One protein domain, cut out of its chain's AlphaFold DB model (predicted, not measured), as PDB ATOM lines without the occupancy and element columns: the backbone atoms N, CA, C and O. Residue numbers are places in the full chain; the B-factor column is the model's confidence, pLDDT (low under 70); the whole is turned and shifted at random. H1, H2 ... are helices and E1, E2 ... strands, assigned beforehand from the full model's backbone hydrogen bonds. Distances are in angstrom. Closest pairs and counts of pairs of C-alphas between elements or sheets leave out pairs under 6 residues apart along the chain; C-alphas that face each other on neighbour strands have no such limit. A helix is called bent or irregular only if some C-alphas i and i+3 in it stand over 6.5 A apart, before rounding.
ATOM      1  N   PHE A  17     -90.922  81.065  29.268       51.62
ATOM      2  CA  PHE A  17     -90.216  81.368  30.500       51.62
ATOM      3  C   PHE A  17     -90.664  82.621  31.227       51.62
ATOM      4  O   PHE A  17     -90.678  82.608  32.448       51.62
ATOM      5  N   LEU A  18     -90.994  83.715  30.535       53.00
ATOM      6  CA  LEU A  18     -91.166  84.997  31.228       53.00
ATOM      7  C   LEU A  18     -92.379  84.976  32.171       53.00
ATOM      8  O   LEU A  18     -92.289  85.411  33.316       53.00
ATOM      9  N   PHE A  19     -93.492  84.405  31.702       55.91
ATOM     10  CA  PHE A  19     -94.726  84.281  32.474       55.91
ATOM     11  C   PHE A  19     -94.568  83.309  33.651       55.91
ATOM     12  O   PHE A  19     -94.885  83.658  34.787       55.91
ATOM     13  N   ILE A  20     -94.010  82.119  33.402       59.59
ATOM     14  CA  ILE A  20     -93.775  81.114  34.449       59.59
ATOM     15  C   ILE A  20     -92.747  81.622  35.464       59.59
ATOM     16  O   ILE A  20     -92.967  81.498  36.662       59.59
ATOM     17  N   ARG A  21     -91.661  82.260  35.018       59.06
ATOM     18  CA  ARG A  21     -90.631  82.843  35.886       59.06
ATOM     19  C   ARG A  21     -91.207  83.926  36.790       59.06
ATOM     20  O   ARG A  21     -90.945  83.891  37.984       59.06
ATOM     21  N   ASN A  22     -92.009  84.847  36.253       62.50
ATOM     22  CA  ASN A  22     -92.657  85.877  37.067       62.50
ATOM     23  C   ASN A  22     -93.626  85.260  38.088       62.50
ATOM     24  O   ASN A  22     -93.669  85.702  39.232       62.50
ATOM     25  N   ARG A  23     -94.349  84.199  37.706       62.69
ATOM     26  CA  ARG A  23     -95.266  83.477  38.599       62.69
ATOM     27  C   ARG A  23     -94.535  82.676  39.681       62.69
ATOM     28  O   ARG A  23     -94.984  82.655  40.816       62.69
ATOM     29  N   ILE A  24     -93.391  82.073  39.361       66.31
ATOM     30  CA  ILE A  24     -92.523  81.384  40.326       66.31
ATOM     31  C   ILE A  24     -91.895  82.387  41.300       66.31
ATOM     32  O   ILE A  24     -91.914  82.142  42.498       66.31
ATOM     33  N   ILE A  25     -91.390  83.526  40.812       65.50
ATOM     34  CA  ILE A  25     -90.874  84.610  41.666       65.50
ATOM     35  C   ILE A  25     -91.967  85.091  42.626       65.50
ATOM     36  O   ILE A  25     -91.719  85.212  43.819       65.50
ATOM     37  N   PHE A  26     -93.188  85.289  42.124       66.44
ATOM     38  CA  PHE A  26     -94.334  85.651  42.956       66.44
ATOM     39  C   PHE A  26     -94.649  84.594  44.025       66.44
ATOM     40  O   PHE A  26     -94.866  84.948  45.177       66.44
ATOM     41  N   LEU A  27     -94.635  83.303  43.672       64.94
ATOM     42  CA  LEU A  27     -94.864  82.214  44.630       64.94
ATOM     43  C   LEU A  27     -93.761  82.127  45.695       64.94
ATOM     44  O   LEU A  27     -94.074  81.899  46.858       64.94
ATOM     45  N   TYR A  28     -92.494  82.338  45.325       67.44
ATOM     46  CA  TYR A  28     -91.391  82.399  46.290       67.44
ATOM     47  C   TYR A  28     -91.546  83.573  47.258       67.44
ATOM     48  O   TYR A  28     -91.377  83.383  48.458       67.44
ATOM     49  N   HIS A  29     -91.916  84.750  46.750       69.56
ATOM     50  CA  HIS A  29     -92.190  85.927  47.577       69.56
ATOM     51  C   HIS A  29     -93.384  85.703  48.511       69.56
ATOM     52  O   HIS A  29     -93.294  85.994  49.694       69.56
ATOM     53  N   ALA A  30     -94.470  85.092  48.032       65.69
ATOM     54  CA  ALA A  30     -95.654  84.813  48.850       65.69
ATOM     55  C   ALA A  30     -95.383  83.868  50.040       65.69
ATOM     56  O   ALA A  30     -96.131  83.885  51.018       65.69
ATOM     57  N   MET A  31     -94.332  83.044  49.963       75.12
ATOM     58  CA  MET A  31     -93.910  82.143  51.040       75.12
ATOM     59  C   MET A  31     -92.943  82.791  52.043       75.12
ATOM     60  O   MET A  31     -92.644  82.168  53.059       75.12
ATOM     61  N   ASP A  32     -92.448  84.002  51.773       82.88
ATOM     62  CA  ASP A  32     -91.554  84.748  52.658       82.88
ATOM     63  C   ASP A  32     -92.379  85.668  53.590       82.88
ATOM     64  O   ASP A  32     -93.009  86.621  53.121       82.88
ATOM     65  N   ASP A  43     -97.624  98.974  50.480       94.12
ATOM     66  CA  ASP A  43     -98.956  99.180  49.897       94.12
ATOM     67  C   ASP A  43     -99.802 100.175  50.713       94.12
ATOM     68  O   ASP A  43    -100.625 100.891  50.141       94.12
ATOM     69  N   SER A  44     -99.581 100.269  52.030       95.62
ATOM     70  CA  SER A  44    -100.193 101.299  52.891       95.62
ATOM     71  C   SER A  44     -99.617 102.704  52.673       95.62
ATOM     72  O   SER A  44    -100.208 103.687  53.121       95.62
ATOM     73  N   GLY A  45     -98.485 102.822  51.968       95.31
ATOM     74  CA  GLY A  45     -97.784 104.085  51.743       95.31
ATOM     75  C   GLY A  45     -96.886 104.525  52.902       95.31
ATOM     76  O   GLY A  45     -96.334 105.622  52.848       95.31
ATOM     77  N   GLU A  46     -96.700 103.690  53.932       96.88
ATOM     78  CA  GLU A  46     -95.771 103.980  55.029       96.88
ATOM     79  C   GLU A  46     -94.306 103.950  54.578       96.88
ATOM     80  O   GLU A  46     -93.489 104.695  55.122       96.88
ATOM     81  N   LEU A  47     -93.973 103.134  53.574       97.06
ATOM     82  CA  LEU A  47     -92.642 103.056  52.973       97.06
ATOM     83  C   LEU A  47     -92.665 103.487  51.507       97.06
ATOM     84  O   LEU A  47     -93.411 102.948  50.692       97.06
ATOM     85  N   VAL A  48     -91.743 104.377  51.147       96.81
ATOM     86  CA  VAL A  48     -91.455 104.747  49.759       96.81
ATOM     87  C   VAL A  48     -90.007 104.399  49.433       96.81
ATOM     88  O   VAL A  48     -89.101 104.744  50.186       96.81
ATOM     89  N   VAL A  49     -89.775 103.733  48.298       95.94
ATOM     90  CA  VAL A  49     -88.429 103.349  47.845       95.94
ATOM     91  C   VAL A  49     -88.121 104.052  46.526       95.94
ATOM     92  O   VAL A  49     -88.574 103.612  45.480       95.94
ATOM     93  N   ILE A  50     -87.347 105.130  46.532       95.00
ATOM     94  CA  ILE A  50     -87.028 105.887  45.318       95.00
ATOM     95  C   ILE A  50     -85.817 105.264  44.605       95.00
ATOM     96  O   ILE A  50     -84.711 105.308  45.146       95.00
ATOM     97  N   PRO A  51     -85.972 104.702  43.389       91.94
ATOM     98  CA  PRO A  51     -84.829 104.346  42.569       91.94
ATOM     99  C   PRO A  51     -84.133 105.631  42.116       91.94
ATOM    100  O   PRO A  51     -84.747 106.488  41.485       91.94
ATOM    101  N   ALA A  52     -82.851 105.742  42.420       87.81
ATOM    102  CA  ALA A  52     -81.947 106.760  41.916       87.81
ATOM    103  C   ALA A  52     -80.822 106.089  41.105       87.81
ATOM    104  O   ALA A  52     -80.634 104.865  41.150       87.81
ATOM    105  N   GLY A  53     -80.084 106.885  40.332       77.19
ATOM    106  CA  GLY A  53     -78.962 106.400  39.529       77.19
ATOM    107  C   GLY A  53     -79.291 106.181  38.050       77.19
ATOM    108  O   GLY A  53     -80.033 106.941  37.427       77.19
ATOM    109  N   PHE A  54     -78.678 105.154  37.454       73.31
ATOM    110  CA  PHE A  54     -78.697 104.947  36.005       73.31
ATOM    111  C   PHE A  54     -79.856 104.073  35.539       73.31
ATOM    112  O   PHE A  54     -79.916 102.870  35.815       73.31
ATOM    113  N   ARG A  55     -80.670 104.668  34.664       67.81
ATOM    114  CA  ARG A  55     -81.733 104.051  33.869       67.81
ATOM    115  C   ARG A  55     -82.760 103.304  34.726       67.81
ATOM    116  O   ARG A  55     -82.718 103.250  35.951       67.81
ATOM    117  N   CYS A  56     -83.692 102.634  34.059       75.19
ATOM    118  CA  CYS A  56     -84.685 101.771  34.691       75.19
ATOM    119  C   CYS A  56     -84.092 100.538  35.415       75.19
ATOM    120  O   CYS A  56     -84.855  99.693  35.889       75.19
ATOM    121  N   TYR A  57     -82.761 100.390  35.493       82.75
ATOM    122  CA  TYR A  57     -82.099  99.215  36.059       82.75
ATOM    123  C   TYR A  57     -82.390  99.062  37.556       82.75
ATOM    124  O   TYR A  57     -82.909  98.019  37.959       82.75
ATOM    125  N   THR A  58     -82.174 100.111  38.356       87.06
ATOM    126  CA  THR A  58     -82.445 100.096  39.805       87.06
ATOM    127  C   THR A  58     -83.902  99.718  40.091       87.06
ATOM    128  O   THR A  58     -84.187  98.820  40.885       87.06
ATOM    129  N   LYS A  59     -84.847 100.305  39.347       89.00
ATOM    130  CA  LYS A  59     -86.274  99.967  39.441       89.00
ATOM    131  C   LYS A  59     -86.561  98.500  39.119       89.00
ATOM    132  O   LYS A  59     -87.331  97.844  39.820       89.00
ATOM    133  N   MET A  60     -85.960  97.966  38.054       86.94
ATOM    134  CA  MET A  60     -86.124  96.558  37.689       86.94
ATOM    135  C   MET A  60     -85.579  95.620  38.767       86.94
ATOM    136  O   MET A  60     -86.131  94.535  38.961       86.94
ATOM    137  N   ARG A  61     -84.505  96.014  39.451       88.69
ATOM    138  CA  ARG A  61     -83.874  95.244  40.526       88.69
ATOM    139  C   ARG A  61     -84.743  95.239  41.781       88.69
ATOM    140  O   ARG A  61     -85.040  94.153  42.275       88.69
ATOM    141  N   ILE A  62     -85.283  96.396  42.177       91.00
ATOM    142  CA  ILE A  62     -86.302  96.503  43.235       91.00
ATOM    143  C   ILE A  62     -87.485  95.570  42.951       91.00
ATOM    144  O   ILE A  62     -87.854  94.765  43.801       91.00
ATOM    145  N   PHE A  63     -88.051  95.608  41.741       90.69
ATOM    146  CA  PHE A  63     -89.180  94.738  41.412       90.69
ATOM    147  C   PHE A  63     -88.812  93.247  41.465       90.69
ATOM    148  O   PHE A  63     -89.577  92.440  41.979       90.69
ATOM    149  N   LYS A  64     -87.645  92.858  40.941       88.19
ATOM    150  CA  LYS A  64     -87.237  91.446  40.892       88.19
ATOM    151  C   LYS A  64     -86.933  90.870  42.274       88.19
ATOM    152  O   LYS A  64     -87.336  89.742  42.544       88.19
ATOM    153  N   GLU A  65     -86.212  91.612  43.109       89.81
ATOM    154  CA  GLU A  65     -85.678  91.089  44.376       89.81
ATOM    155  C   GLU A  65     -86.553  91.423  45.580       89.81
ATOM    156  O   GLU A  65     -86.599  90.637  46.518       89.81
ATOM    157  N   LEU A  66     -87.291  92.533  45.536       91.56
ATOM    158  CA  LEU A  66     -88.190  92.945  46.617       91.56
ATOM    159  C   LEU A  66     -89.664  92.759  46.267       91.56
ATOM    160  O   LEU A  66     -90.515  92.953  47.124       91.56
ATOM    161  N   GLY A  67     -89.991  92.441  45.008       89.44
ATOM    162  CA  GLY A  67     -91.372  92.295  44.541       89.44
ATOM    163  C   GLY A  67     -92.205  93.579  44.645       89.44
ATOM    164  O   GLY A  67     -93.431  93.518  44.545       89.44
ATOM    165  N   LEU A  68     -91.557  94.736  44.828       90.81
ATOM    166  CA  LEU A  68     -92.213  96.034  44.961       90.81
ATOM    167  C   LEU A  68     -92.431  96.647  43.578       90.81
ATOM    168  O   LEU A  68     -91.485  97.015  42.874       90.81
ATOM    169  N   LYS A  69     -93.697  96.748  43.166       90.00
ATOM    170  CA  LYS A  69     -94.078  97.372  41.899       90.00
ATOM    171  C   LYS A  69     -94.399  98.841  42.131       90.00
ATOM    172  O   LYS A  69     -95.421  99.172  42.718       90.00
ATOM    173  N   GLN A  70     -93.554  99.710  41.594       85.06
ATOM    174  CA  GLN A  70     -93.710 101.151  41.748       85.06
ATOM    175  C   GLN A  70     -94.195 101.803  40.463       85.06
ATOM    176  O   GLN A  70     -93.868 101.370  39.350       85.06
ATOM    177  N   ALA A  71     -94.935 102.895  40.620       89.38
ATOM    178  CA  ALA A  71     -95.265 103.763  39.506       89.38
ATOM    179  C   ALA A  71     -93.986 104.392  38.908       89.38
ATOM    180  O   ALA A  71     -92.899 104.279  39.471       89.38
ATOM    181  N   SER A  72     -94.067 104.994  37.720       88.44
ATOM    182  CA  SER A  72     -92.887 105.641  37.124       88.44
ATOM    183  C   SER A  72     -92.464 106.876  37.907       88.44
ATOM    184  O   SER A  72     -93.290 107.759  38.099       88.44
ATOM    185  N   LEU A  73     -91.208 106.937  38.326       92.44
ATOM    186  CA  LEU A  73     -90.600 108.001  39.124       92.44
ATOM    187  C   LEU A  73     -89.649 108.846  38.250       92.44
ATOM    188  O   LEU A  73     -89.390 108.469  37.098       92.44
ATOM    189  N   PRO A  74     -89.209 110.036  38.705       92.00
ATOM    190  CA  PRO A  74     -88.506 110.977  37.827       92.00
ATOM    191  C   PRO A  74     -87.152 110.453  37.337       92.00
ATOM    192  O   PRO A  74     -86.774 110.731  36.203       92.00
ATOM    193  N   PHE A  75     -86.482 109.612  38.125       92.12
ATOM    194  CA  PHE A  75     -85.146 109.094  37.814       92.12
ATOM    195  C   PHE A  75     -85.157 107.774  37.016       92.12
ATOM    196  O   PHE A  75     -84.113 107.201  36.731       92.12
ATOM    197  N   ASP A  76     -86.332 107.290  36.601       87.31
ATOM    198  CA  ASP A  76     -86.479 105.993  35.919       87.31
ATOM    199  C   ASP A  76     -85.958 105.973  34.472       87.31
ATOM    200  O   ASP A  76     -85.900 104.914  33.843       87.31
ATOM    201  N   SER A  77     -85.695 107.137  33.883       82.88
ATOM    202  CA  SER A  77     -85.671 107.303  32.423       82.88
ATOM    203  C   SER A  77     -84.457 108.081  31.920       82.88
ATOM    204  O   SER A  77     -84.533 108.804  30.933       82.88
ATOM    205  N   GLY A  78     -83.326 107.947  32.605       90.00
ATOM    206  CA  GLY A  78     -82.108 108.650  32.232       90.00
ATOM    207  C   GLY A  78     -80.908 108.241  33.067       90.00
ATOM    208  O   GLY A  78     -80.938 107.245  33.783       90.00
ATOM    209  N   PHE A  79     -79.851 109.019  32.946       91.81
ATOM    210  CA  PHE A  79     -78.600 108.919  33.665       91.81
ATOM    211  C   PHE A  79     -78.570 110.058  34.677       91.81
ATOM    212  O   PHE A  79     -78.404 111.221  34.310       91.81
ATOM    213  N   PHE A  80     -78.791 109.714  35.944       93.00
ATOM    214  CA  PHE A  80     -78.801 110.662  37.047       93.00
ATOM    215  C   PHE A  80     -77.657 110.306  37.993       93.00
ATOM    216  O   PHE A  80     -77.717 109.282  38.674       93.00
ATOM    217  N   SER A  81     -76.607 111.127  38.026       92.75
ATOM    218  CA  SER A  81     -75.610 111.054  39.099       92.75
ATOM    219  C   SER A  81     -76.238 111.464  40.435       92.75
ATOM    220  O   SER A  81     -77.294 112.103  40.462       92.75
ATOM    221  N   SER A  82     -75.582 111.144  41.551       92.62
ATOM    222  CA  SER A  82     -76.006 111.613  42.878       92.62
ATOM    223  C   SER A  82     -76.155 113.133  42.928       92.62
ATOM    224  O   SER A  82     -77.125 113.636  43.494       92.62
ATOM    225  N   TYR A  83     -75.247 113.854  42.263       94.81
ATOM    226  CA  TYR A  83     -75.339 115.300  42.070       94.81
ATOM    227  C   TYR A  83     -76.647 115.702  41.379       94.81
ATOM    228  O   TYR A  83     -77.395 116.522  41.904       94.81
ATOM    229  N   ALA A  84     -76.974 115.086  40.241       95.25
ATOM    230  CA  ALA A  84     -78.174 115.444  39.493       95.25
ATOM    231  C   ALA A  84     -79.469 115.146  40.269       95.25
ATOM    232  O   ALA A  84     -80.423 115.923  40.221       95.25
ATOM    233  N   VAL A  85     -79.503 114.039  41.022       95.44
ATOM    234  CA  VAL A  85     -80.629 113.742  41.919       95.44
ATOM    235  C   VAL A  85     -80.749 114.818  42.999       95.44
ATOM    236  O   VAL A  85     -81.847 115.325  43.224       95.44
ATOM    237  N   ALA A  86     -79.636 115.203  43.626       96.69
ATOM    238  CA  ALA A  86     -79.607 116.258  44.634       96.69
ATOM    239  C   ALA A  86     -80.117 117.598  44.084       96.69
ATOM    240  O   ALA A  86     -80.941 118.251  44.723       96.69
ATOM    241  N   GLU A  87     -79.694 117.984  42.880       96.50
ATOM    242  CA  GLU A  87     -80.156 119.211  42.230       96.50
ATOM    243  C   GLU A  87     -81.666 119.190  41.957       96.50
ATOM    244  O   GLU A  87     -82.348 120.179  42.231       96.50
ATOM    245  N   VAL A  88     -82.225 118.056  41.517       95.88
ATOM    246  CA  VAL A  88     -83.683 117.903  41.341       95.88
ATOM    247  C   VAL A  88     -84.432 117.976  42.676       95.88
ATOM    248  O   VAL A  88     -85.520 118.550  42.735       95.88
ATOM    249  N   LEU A  89     -83.876 117.424  43.759       96.88
ATOM    250  CA  LEU A  89     -84.486 117.518  45.090       96.88
ATOM    251  C   LEU A  89     -84.525 118.967  45.596       96.88
ATOM    252  O   LEU A  89     -85.555 119.412  46.106       96.88
ATOM    253  N   LYS A  90     -83.442 119.723  45.396       96.44
ATOM    254  CA  LYS A  90     -83.365 121.142  45.775       96.44
ATOM    255  C   LYS A  90     -84.299 122.010  44.937       96.44
ATOM    256  O   LYS A  90     -84.998 122.866  45.476       96.44
ATOM    257  N   SER A  91     -84.322 121.807  43.619       94.44
ATOM    258  CA  SER A  91     -85.105 122.641  42.703       94.44
ATOM    259  C   SER A  91     -86.593 122.297  42.706       94.44
ATOM    260  O   SER A  91     -87.424 123.168  42.435       94.44
ATOM    261  N   ASP A 207     -94.956 114.156  47.027       97.38
ATOM    262  CA  ASP A 207     -96.206 113.826  47.717       97.38
ATOM    263  C   ASP A 207     -96.140 112.480  48.444       97.38
ATOM    264  O   ASP A 207     -96.574 112.370  49.594       97.38
ATOM    265  N   MET A 208     -95.590 111.459  47.782       96.69
ATOM    266  CA  MET A 208     -95.385 110.135  48.367       96.69
ATOM    267  C   MET A 208     -94.407 110.211  49.543       96.69
ATOM    268  O   MET A 208     -94.740 109.777  50.645       96.69
ATOM    269  N   CYS A 209     -93.230 110.809  49.342       97.56
ATOM    270  CA  CYS A 209     -92.205 110.928  50.377       97.56
ATOM    271  C   CYS A 209     -92.688 111.739  51.585       97.56
ATOM    272  O   CYS A 209     -92.390 111.374  52.719       97.56
ATOM    273  N   ASN A 210     -93.465 112.805  51.376       97.38
ATOM    274  CA  ASN A 210     -93.996 113.645  52.451       97.38
ATOM    275  C   ASN A 210     -94.977 112.886  53.350       97.38
ATOM    276  O   ASN A 210     -94.914 113.045  54.568       97.38
ATOM    277  N   LYS A 211     -95.828 112.032  52.770       96.88
ATOM    278  CA  LYS A 211     -96.815 111.221  53.503       96.88
ATOM    279  C   LYS A 211     -96.213 109.978  54.156       96.88
ATOM    280  O   LYS A 211     -96.736 109.516  55.163       96.88
ATOM    281  N   ALA A 212     -95.127 109.453  53.593       97.56
ATOM    282  CA  ALA A 212     -94.496 108.237  54.082       97.56
ATOM    283  C   ALA A 212     -93.858 108.418  55.464       97.56
ATOM    284  O   ALA A 212     -93.328 109.486  55.800       97.56
ATOM    285  N   ARG A 213     -93.857 107.327  56.232       97.06
ATOM    286  CA  ARG A 213     -93.125 107.202  57.494       97.06
ATOM    287  C   ARG A 213     -91.642 106.931  57.257       97.06
ATOM    288  O   ARG A 213     -90.822 107.412  58.029       97.06
ATOM    289  N   TYR A 214     -91.311 106.211  56.187       97.62
ATOM    290  CA  TYR A 214     -89.953 105.855  55.790       97.62
ATOM    291  C   TYR A 214     -89.736 106.149  54.304       97.62
ATOM    292  O   TYR A 214     -90.548 105.772  53.457       97.62
ATOM    293  N   VAL A 215     -88.619 106.796  53.976       97.75
ATOM    294  CA  VAL A 215     -88.215 107.105  52.599       97.75
ATOM    295  C   VAL A 215     -86.835 106.514  52.357       97.75
ATOM    296  O   VAL A 215     -85.890 106.831  53.069       97.75
ATOM    297  N   VAL A 216     -86.698 105.658  51.350       97.25
ATOM    298  CA  VAL A 216     -85.429 105.005  51.015       97.25
ATOM    299  C   VAL A 216     -85.061 105.342  49.579       97.25
ATOM    300  O   VAL A 216     -85.634 104.789  48.645       97.25
ATOM    301  N   PHE A 217     -84.095 106.230  49.382       96.06
ATOM    302  CA  PHE A 217     -83.426 106.382  48.096       96.06
ATOM    303  C   PHE A 217     -82.423 105.247  47.931       96.06
ATOM    304  O   PHE A 217     -81.609 104.983  48.815       96.06
ATOM    305  N   THR A 218     -82.482 104.556  46.800       93.12
ATOM    306  CA  THR A 218     -81.576 103.446  46.524       93.12
ATOM    307  C   THR A 218     -80.925 103.567  45.164       93.12
ATOM    308  O   THR A 218     -81.574 103.947  44.191       93.12
ATOM    309  N   ILE A 219     -79.636 103.235  45.106       89.69
ATOM    310  CA  ILE A 219     -78.813 103.271  43.896       89.69
ATOM    311  C   ILE A 219     -78.176 101.891  43.724       89.69
ATOM    312  O   ILE A 219     -77.501 101.397  44.629       89.69
ATOM    313  N   ASP A 220     -78.402 101.231  42.585       86.06
ATOM    314  CA  ASP A 220     -77.732  99.960  42.275       86.06
ATOM    315  C   ASP A 220     -76.385 100.203  41.575       86.06
ATOM    316  O   ASP A 220     -76.150 101.261  40.992       86.06
ATOM    317  N   LYS A 221     -75.494  99.208  41.613       70.50
ATOM    318  CA  LYS A 221     -74.195  99.267  40.935       70.50
ATOM    319  C   LYS A 221     -74.394  99.458  39.430       70.50
ATOM    320  O   LYS A 221     -75.091  98.685  38.770       70.50
ATOM    321  N   LEU A 222     -73.729 100.465  38.880       67.06
ATOM    322  CA  LEU A 222     -73.995 100.986  37.540       67.06
ATOM    323  C   LEU A 222     -73.178 100.248  36.475       67.06
ATOM    324  O   LEU A 222     -72.333 100.837  35.823       67.06
ATOM    325  N   GLN A 223     -73.398  98.940  36.302       66.44
ATOM    326  CA  GLN A 223     -72.792  98.153  35.207       66.44
ATOM    327  C   GLN A 223     -71.255  98.307  35.064       66.44
ATOM    328  O   GLN A 223     -70.738  98.328  33.951       66.44
ATOM    329  N   ASN A 224     -70.516  98.395  36.177       71.69
ATOM    330  CA  ASN A 224     -69.064  98.669  36.222       71.69
ATOM    331  C   ASN A 224     -68.640 100.082  35.762       71.69
ATOM    332  O   ASN A 224     -67.470 100.293  35.453       71.69
ATOM    333  N   CYS A 225     -69.563 101.041  35.712       82.88
ATOM    334  CA  CYS A 225     -69.262 102.463  35.567       82.88
ATOM    335  C   CYS A 225     -69.084 103.079  36.956       82.88
ATOM    336  O   CYS A 225     -69.952 102.923  37.819       82.88
ATOM    337  N   HIS A 226     -67.976 103.785  37.158       86.94
ATOM    338  CA  HIS A 226     -67.674 104.469  38.416       86.94
ATOM    339  C   HIS A 226     -67.954 105.968  38.350       86.94
ATOM    340  O   HIS A 226     -68.224 106.575  39.379       86.94
ATOM    341  N   HIS A 227     -67.938 106.549  37.153       91.50
ATOM    342  CA  HIS A 227     -68.165 107.971  36.947       91.50
ATOM    343  C   HIS A 227     -68.994 108.232  35.680       91.50
ATOM    344  O   HIS A 227     -69.099 107.387  34.783       91.50
ATOM    345  N   MET A 228     -69.586 109.419  35.627       93.75
ATOM    346  CA  MET A 228     -70.221 109.997  34.449       93.75
ATOM    347  C   MET A 228     -69.501 111.292  34.112       93.75
ATOM    348  O   MET A 228     -69.353 112.137  34.986       93.75
ATOM    349  N   THR A 229     -69.107 111.469  32.860       95.88
ATOM    350  CA  THR A 229     -68.525 112.722  32.377       95.88
ATOM    351  C   THR A 229     -69.518 113.403  31.447       95.88
ATOM    352  O   THR A 229     -70.026 112.763  30.528       95.88
ATOM    353  N   ILE A 230     -69.807 114.682  31.676       96.62
ATOM    354  CA  ILE A 230     -70.557 115.528  30.741       96.62
ATOM    355  C   ILE A 230     -69.614 116.641  30.298       96.62
ATOM    356  O   ILE A 230     -69.201 117.465  31.111       96.62
ATOM    357  N   ASP A 231     -69.247 116.632  29.019       94.94
ATOM    358  CA  ASP A 231     -68.171 117.447  28.453       94.94
ATOM    359  C   ASP A 231     -66.857 117.289  29.244       94.94
ATOM    360  O   ASP A 231     -66.154 116.291  29.073       94.94
ATOM    361  N   ASP A 239     -70.123 108.445  45.001       89.94
ATOM    362  CA  ASP A 239     -70.347 109.517  45.955       89.94
ATOM    363  C   ASP A 239     -71.852 109.685  46.209       89.94
ATOM    364  O   ASP A 239     -72.608 110.143  45.350       89.94
ATOM    365  N   LEU A 240     -72.300 109.268  47.393       91.88
ATOM    366  CA  LEU A 240     -73.687 109.405  47.836       91.88
ATOM    367  C   LEU A 240     -73.924 110.678  48.654       91.88
ATOM    368  O   LEU A 240     -75.077 110.993  48.949       91.88
ATOM    369  N   GLU A 241     -72.881 111.422  49.022       95.38
ATOM    370  CA  GLU A 241     -73.002 112.581  49.907       95.38
ATOM    371  C   GLU A 241     -73.972 113.650  49.362       95.38
ATOM    372  O   GLU A 241     -74.849 114.091  50.116       95.38
ATOM    373  N   PRO A 242     -73.950 114.008  48.057       95.69
ATOM    374  CA  PRO A 242     -74.855 115.026  47.528       95.69
ATOM    375  C   PRO A 242     -76.333 114.673  47.716       95.69
ATOM    376  O   PRO A 242     -77.139 115.523  48.102       95.69
ATOM    377  N   ILE A 243     -76.696 113.415  47.446       95.25
ATOM    378  CA  ILE A 243     -78.078 112.947  47.568       95.25
ATOM    379  C   ILE A 243     -78.463 112.744  49.036       95.25
ATOM    380  O   ILE A 243     -79.600 113.048  49.382       95.25
ATOM    381  N   ILE A 244     -77.543 112.295  49.902       96.50
ATOM    382  CA  ILE A 244     -77.778 112.182  51.350       96.50
ATOM    383  C   ILE A 244     -78.189 113.539  51.909       96.50
ATOM    384  O   ILE A 244     -79.275 113.653  52.476       96.50
ATOM    385  N   ASN A 245     -77.374 114.566  51.665       97.38
ATOM    386  CA  ASN A 245     -77.617 115.908  52.179       97.38
ATOM    387  C   ASN A 245     -78.947 116.464  51.648       97.38
ATOM    388  O   ASN A 245     -79.828 116.828  52.422       97.38
ATOM    389  N   ALA A 246     -79.165 116.425  50.329       97.69
ATOM    390  CA  ALA A 246     -80.386 116.970  49.732       97.69
ATOM    391  C   ALA A 246     -81.667 116.219  50.148       97.69
ATOM    392  O   ALA A 246     -82.736 116.826  50.273       97.69
ATOM    393  N   ALA A 247     -81.589 114.902  50.350       96.88
ATOM    394  CA  ALA A 247     -82.733 114.099  50.766       96.88
ATOM    395  C   ALA A 247     -83.051 114.285  52.259       96.88
ATOM    396  O   ALA A 247     -84.229 114.375  52.615       96.88
ATOM    397  N   GLN A 248     -82.030 114.417  53.111       96.44
ATOM    398  CA  GLN A 248     -82.193 114.783  54.521       96.44
ATOM    399  C   GLN A 248     -82.775 116.193  54.674       96.44
ATOM    400  O   GLN A 248     -83.728 116.364  55.429       96.44
ATOM    401  N   ASP A 249     -82.303 117.168  53.897       97.38
ATOM    402  CA  ASP A 249     -82.871 118.522  53.881       97.38
ATOM    403  C   ASP A 249     -84.344 118.522  53.438       97.38
ATOM    404  O   ASP A 249     -85.169 119.282  53.948       97.38
ATOM    405  N   SER A 250     -84.696 117.656  52.484       97.19
ATOM    406  CA  SER A 250     -86.045 117.603  51.911       97.19
ATOM    407  C   SER A 250     -87.056 116.862  52.785       97.19
ATOM    408  O   SER A 250     -88.225 117.248  52.819       97.19
ATOM    409  N   PHE A 251     -86.639 115.780  53.448       97.00
ATOM    410  CA  PHE A 251     -87.555 114.833  54.096       97.00
ATOM    411  C   PHE A 251     -87.206 114.523  55.557       97.00
ATOM    412  O   PHE A 251     -87.972 113.820  56.216       97.00
ATOM    413  N   GLY A 252     -86.101 115.050  56.082       95.69
ATOM    414  CA  GLY A 252     -85.666 114.874  57.464       95.69
ATOM    415  C   GLY A 252     -85.153 113.468  57.781       95.69
ATOM    416  O   GLY A 252     -84.707 112.717  56.913       95.69
ATOM    417  N   SER A 253     -85.250 113.092  59.057       94.19
ATOM    418  CA  SER A 253     -84.689 111.849  59.610       94.19
ATOM    419  C   SER A 253     -85.361 110.560  59.126       94.19
ATOM    420  O   SER A 253     -84.809 109.482  59.318       94.19
ATOM    421  N   LYS A 254     -86.527 110.643  58.474       95.31
ATOM    422  CA  LYS A 254     -87.181 109.472  57.862       95.31
ATOM    423  C   LYS A 254     -86.529 109.009  56.558       95.31
ATOM    424  O   LYS A 254     -86.973 108.010  55.988       95.31
ATOM    425  N   CYS A 255     -85.558 109.763  56.049       96.31
ATOM    426  CA  CYS A 255     -84.933 109.510  54.766       96.31
ATOM    427  C   CYS A 255     -83.597 108.782  54.900       96.31
ATOM    428  O   CYS A 255     -82.708 109.206  55.635       96.31
ATOM    429  N   PHE A 256     -83.435 107.730  54.103       95.38
ATOM    430  CA  PHE A 256     -82.224 106.929  53.999       95.38
ATOM    431  C   PHE A 256     -81.753 106.924  52.550       95.38
ATOM    432  O   PHE A 256     -82.566 106.779  51.638       95.38
ATOM    433  N   VAL A 257     -80.446 107.038  52.334       95.25
ATOM    434  CA  VAL A 257     -79.830 106.799  51.027       95.25
ATOM    435  C   VAL A 257     -78.870 105.635  51.176       95.25
ATOM    436  O   VAL A 257     -77.980 105.678  52.020       95.25
ATOM    437  N   VAL A 258     -79.074 104.590  50.379       93.69
ATOM    438  CA  VAL A 258     -78.319 103.338  50.489       93.69
ATOM    439  C   VAL A 258     -78.006 102.753  49.120       93.69
ATOM    440  O   VAL A 258     -78.760 102.920  48.153       93.69
ATOM    441  N   HIS A 259     -76.935 101.977  49.032       91.88
ATOM    442  CA  HIS A 259     -76.734 101.115  47.881       91.88
ATOM    443  C   HIS A 259     -77.754  99.978  47.881       91.88
ATOM    444  O   HIS A 259     -78.117  99.421  48.918       91.88
ATOM    445  N   PHE A 260     -78.184  99.554  46.695       91.75
ATOM    446  CA  PHE A 260     -79.168  98.481  46.573       91.75
ATOM    447  C   PHE A 260     -78.703  97.172  47.234       91.75
ATOM    448  O   PHE A 260     -79.514  96.449  47.804       91.75
ATOM    449  N   SER A 261     -77.394  96.889  47.257       91.69
ATOM    450  CA  SER A 261     -76.813  95.727  47.952       91.69
ATOM    451  C   SER A 261     -77.123  95.662  49.454       91.69
ATOM    452  O   SER A 261     -77.094  94.576  50.046       91.69
ATOM    453  N   GLU A 262     -77.420  96.805  50.067       93.75
ATOM    454  CA  GLU A 262     -77.763  96.921  51.486       93.75
ATOM    455  C   GLU A 262     -79.226  96.561  51.752       93.75
ATOM    456  O   GLU A 262     -79.548  96.111  52.846       93.75
ATOM    457  N   ILE A 263     -80.091  96.666  50.740       94.50
ATOM    458  CA  ILE A 263     -81.537  96.417  50.838       94.50
ATOM    459  C   ILE A 263     -82.033  95.346  49.862       94.50
ATOM    460  O   ILE A 263     -83.223  95.268  49.598       94.50
ATOM    461  N   ASN A 264     -81.148  94.514  49.314       92.81
ATOM    462  CA  ASN A 264     -81.447  93.560  48.237       92.81
ATOM    463  C   ASN A 264     -82.278  92.322  48.648       92.81
ATOM    464  O   ASN A 264     -82.318  91.325  47.926       92.81
ATOM    465  N   SER A 265     -82.925  92.354  49.811       93.56
ATOM    466  CA  SER A 265     -83.912  91.362  50.245       93.56
ATOM    467  C   SER A 265     -84.963  92.017  51.145       93.56
ATOM    468  O   SER A 265     -84.640  93.002  51.821       93.56
ATOM    469  N   PRO A 266     -86.192  91.464  51.229       94.38
ATOM    470  CA  PRO A 266     -87.223  92.000  52.116       94.38
ATOM    471  C   PRO A 266     -86.752  92.146  53.564       94.38
ATOM    472  O   PRO A 266     -86.861  93.217  54.152       94.38
ATOM    473  N   SER A 267     -86.100  91.111  54.092       94.19
ATOM    474  CA  SER A 267     -85.530  91.094  55.442       94.19
ATOM    475  C   SER A 267     -84.521  92.216  55.711       94.19
ATOM    476  O   SER A 267     -84.521  92.810  56.788       94.19
ATOM    477  N   LYS A 268     -83.654  92.542  54.743       95.88
ATOM    478  CA  LYS A 268     -82.668  93.622  54.877       95.88
ATOM    479  C   LYS A 268     -83.330  94.994  54.871       95.88
ATOM    480  O   LYS A 268     -83.007  95.820  55.720       95.88
ATOM    481  N   LEU A 269     -84.284  95.212  53.965       96.25
ATOM    482  CA  LEU A 269     -85.040  96.461  53.913       96.25
ATOM    483  C   LEU A 269     -85.879  96.662  55.184       96.25
ATOM    484  O   LEU A 269     -85.878  97.749  55.751       96.25
ATOM    485  N   LEU A 270     -86.516  95.604  55.693       95.62
ATOM    486  CA  LEU A 270     -87.233  95.646  56.967       95.62
ATOM    487  C   LEU A 270     -86.307  95.953  58.151       95.62
ATOM    488  O   LEU A 270     -86.699  96.701  59.041       95.62
ATOM    489  N   LYS A 271     -85.095  95.390  58.187       95.50
ATOM    490  CA  LYS A 271     -84.108  95.711  59.232       95.50
ATOM    491  C   LYS A 271     -83.688  97.177  59.185       95.50
ATOM    492  O   LYS A 271     -83.613  97.802  60.236       95.50
ATOM    493  N   LEU A 272     -83.459  97.718  57.986       94.81
ATOM    494  CA  LEU A 272     -83.107  99.127  57.806       94.81
ATOM    495  C   LEU A 272     -84.168 100.048  58.430       94.81
ATOM    496  O   LEU A 272     -83.812 100.959  59.170       94.81
ATOM    497  N   ILE A 273     -85.453  99.780  58.181       93.62
ATOM    498  CA  ILE A 273     -86.542 100.649  58.660       93.62
ATOM    499  C   ILE A 273     -86.960 100.393  60.121       93.62
ATOM    500  O   ILE A 273     -87.505 101.295  60.753       93.62
ATOM    501  N   HIS A 274     -86.712  99.201  60.685       86.00
ATOM    502  CA  HIS A 274     -87.076  98.874  62.077       86.00
ATOM    503  C   HIS A 274     -85.972  99.141  63.110       86.00
ATOM    504  O   HIS A 274     -86.296  99.355  64.271       86.00
ATOM    505  N   ASN A 275     -84.688  99.171  62.740       74.31
ATOM    506  CA  ASN A 275     -83.587  99.429  63.688       74.31
ATOM    507  C   ASN A 275     -83.540 100.884  64.226       74.31
ATOM    508  O   ASN A 275     -82.533 101.297  64.795       74.31
ATOM    509  N   GLN A 276     -84.591 101.672  64.001       57.28
ATOM    510  CA  GLN A 276     -84.676 103.110  64.283       57.28
ATOM    511  C   GLN A 276     -85.927 103.473  65.118       57.28
ATOM    512  O   GLN A 276     -86.203 104.655  65.318       57.28
TER     513      GLN A 276
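This is residues 17 to 32, 43 to 91, 207 to 231 and 239 to 276 of the 277 residues of an uncharacterized protein of Vibrio spartinae (UniProt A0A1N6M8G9). A small sheet of three parallel strands, E1, E2 and E4, forms the core, with H2 and H7 over one face and H5 and H6 over the other; H4 packs on H6. At the two far ends of the longest axis lie H1, set off beyond H2, and the short strand E3, away from the sheet. The printed part has 128 residues with seven named helices and four named strands, in the order H1 E1 H2 H3 H4 H5 E2 E3 H6 E4 H7; the class is mixed, helices and strands. The whole is compact, with a radius of gyration of the C-alphas of 15.0 A and spans of 44 by 36 by 23 A.

The sheet runs E1, residues 47 to 52, E2, residues 214 to 219, and E4, residues 255 to 259. E1 and E2 are parallel at 22 degrees, with N 50 and O 216 within hydrogen-bond range at 2.7 A. E2 and E4 are parallel at 27 degrees, with N 256 and O 215 at 2.8 A. With H2, residues 57 to 66, and H7, residues 266 to 274, on one face and H6, residues 241 to 254, on the opposite face, there are three layers, helices on both faces of a sheet. H6 lies over E4 at a height over the sheet of 7.6 A; it is irregular, C-alphas 250 and 253 being 9.7 A apart. H2 runs along the strands at a height of 9.6 A, and H7 slantwise to them at 10.2 A. H5, residues 207 to 211, is on the same face as H6, only just over E1, on which 3 of its C-alphas fall. H4, residues 82 to 91, touches H6 at a steep tilt of 50 degrees; the closest C-alphas are those of Ala 86 and Ile 243, 4.7 A apart. H3, residues 74 to 77, only grazes the sheet with residues 74 to 76, and is irregular, its C-alphas 74 and 77 being 7.1 A apart. H1, residues 17 to 30, is close to H2 but not clearly touching: the closest C-alphas, of Ile 25 and Lys 64, are 7.8 A apart. E3, residues 227 to 230, pairs with no named strand and is apart from H4. In H1, H2, H4, H5 and H7 every O i to N i+4 pair is within hydrogen-bond range, in H6 8 of 10; H3 is too short for such a pair.

H1 measures 19.4 A from C-alpha 17 at (-90.216, 81.368, 30.500), H6 16.6 A, E2 16.5 A and E1 15.8 A. H7 ends at C-alpha 274, (-87.076, 98.874, 62.077).

The C-alphas of Met 31 and Asp 231 are the two farthest apart, 49.2 A. Residues 33 to 42, 92 to 206 and 232 to 238 are not printed, with C-alpha gaps of 16.5, 15.0 and 19.3 A. Of the links printed whole, none is long. Mean pLDDT of the printed part is 87.9; residues 17 to 30, 55, 222 to 223 and 276 are under 70.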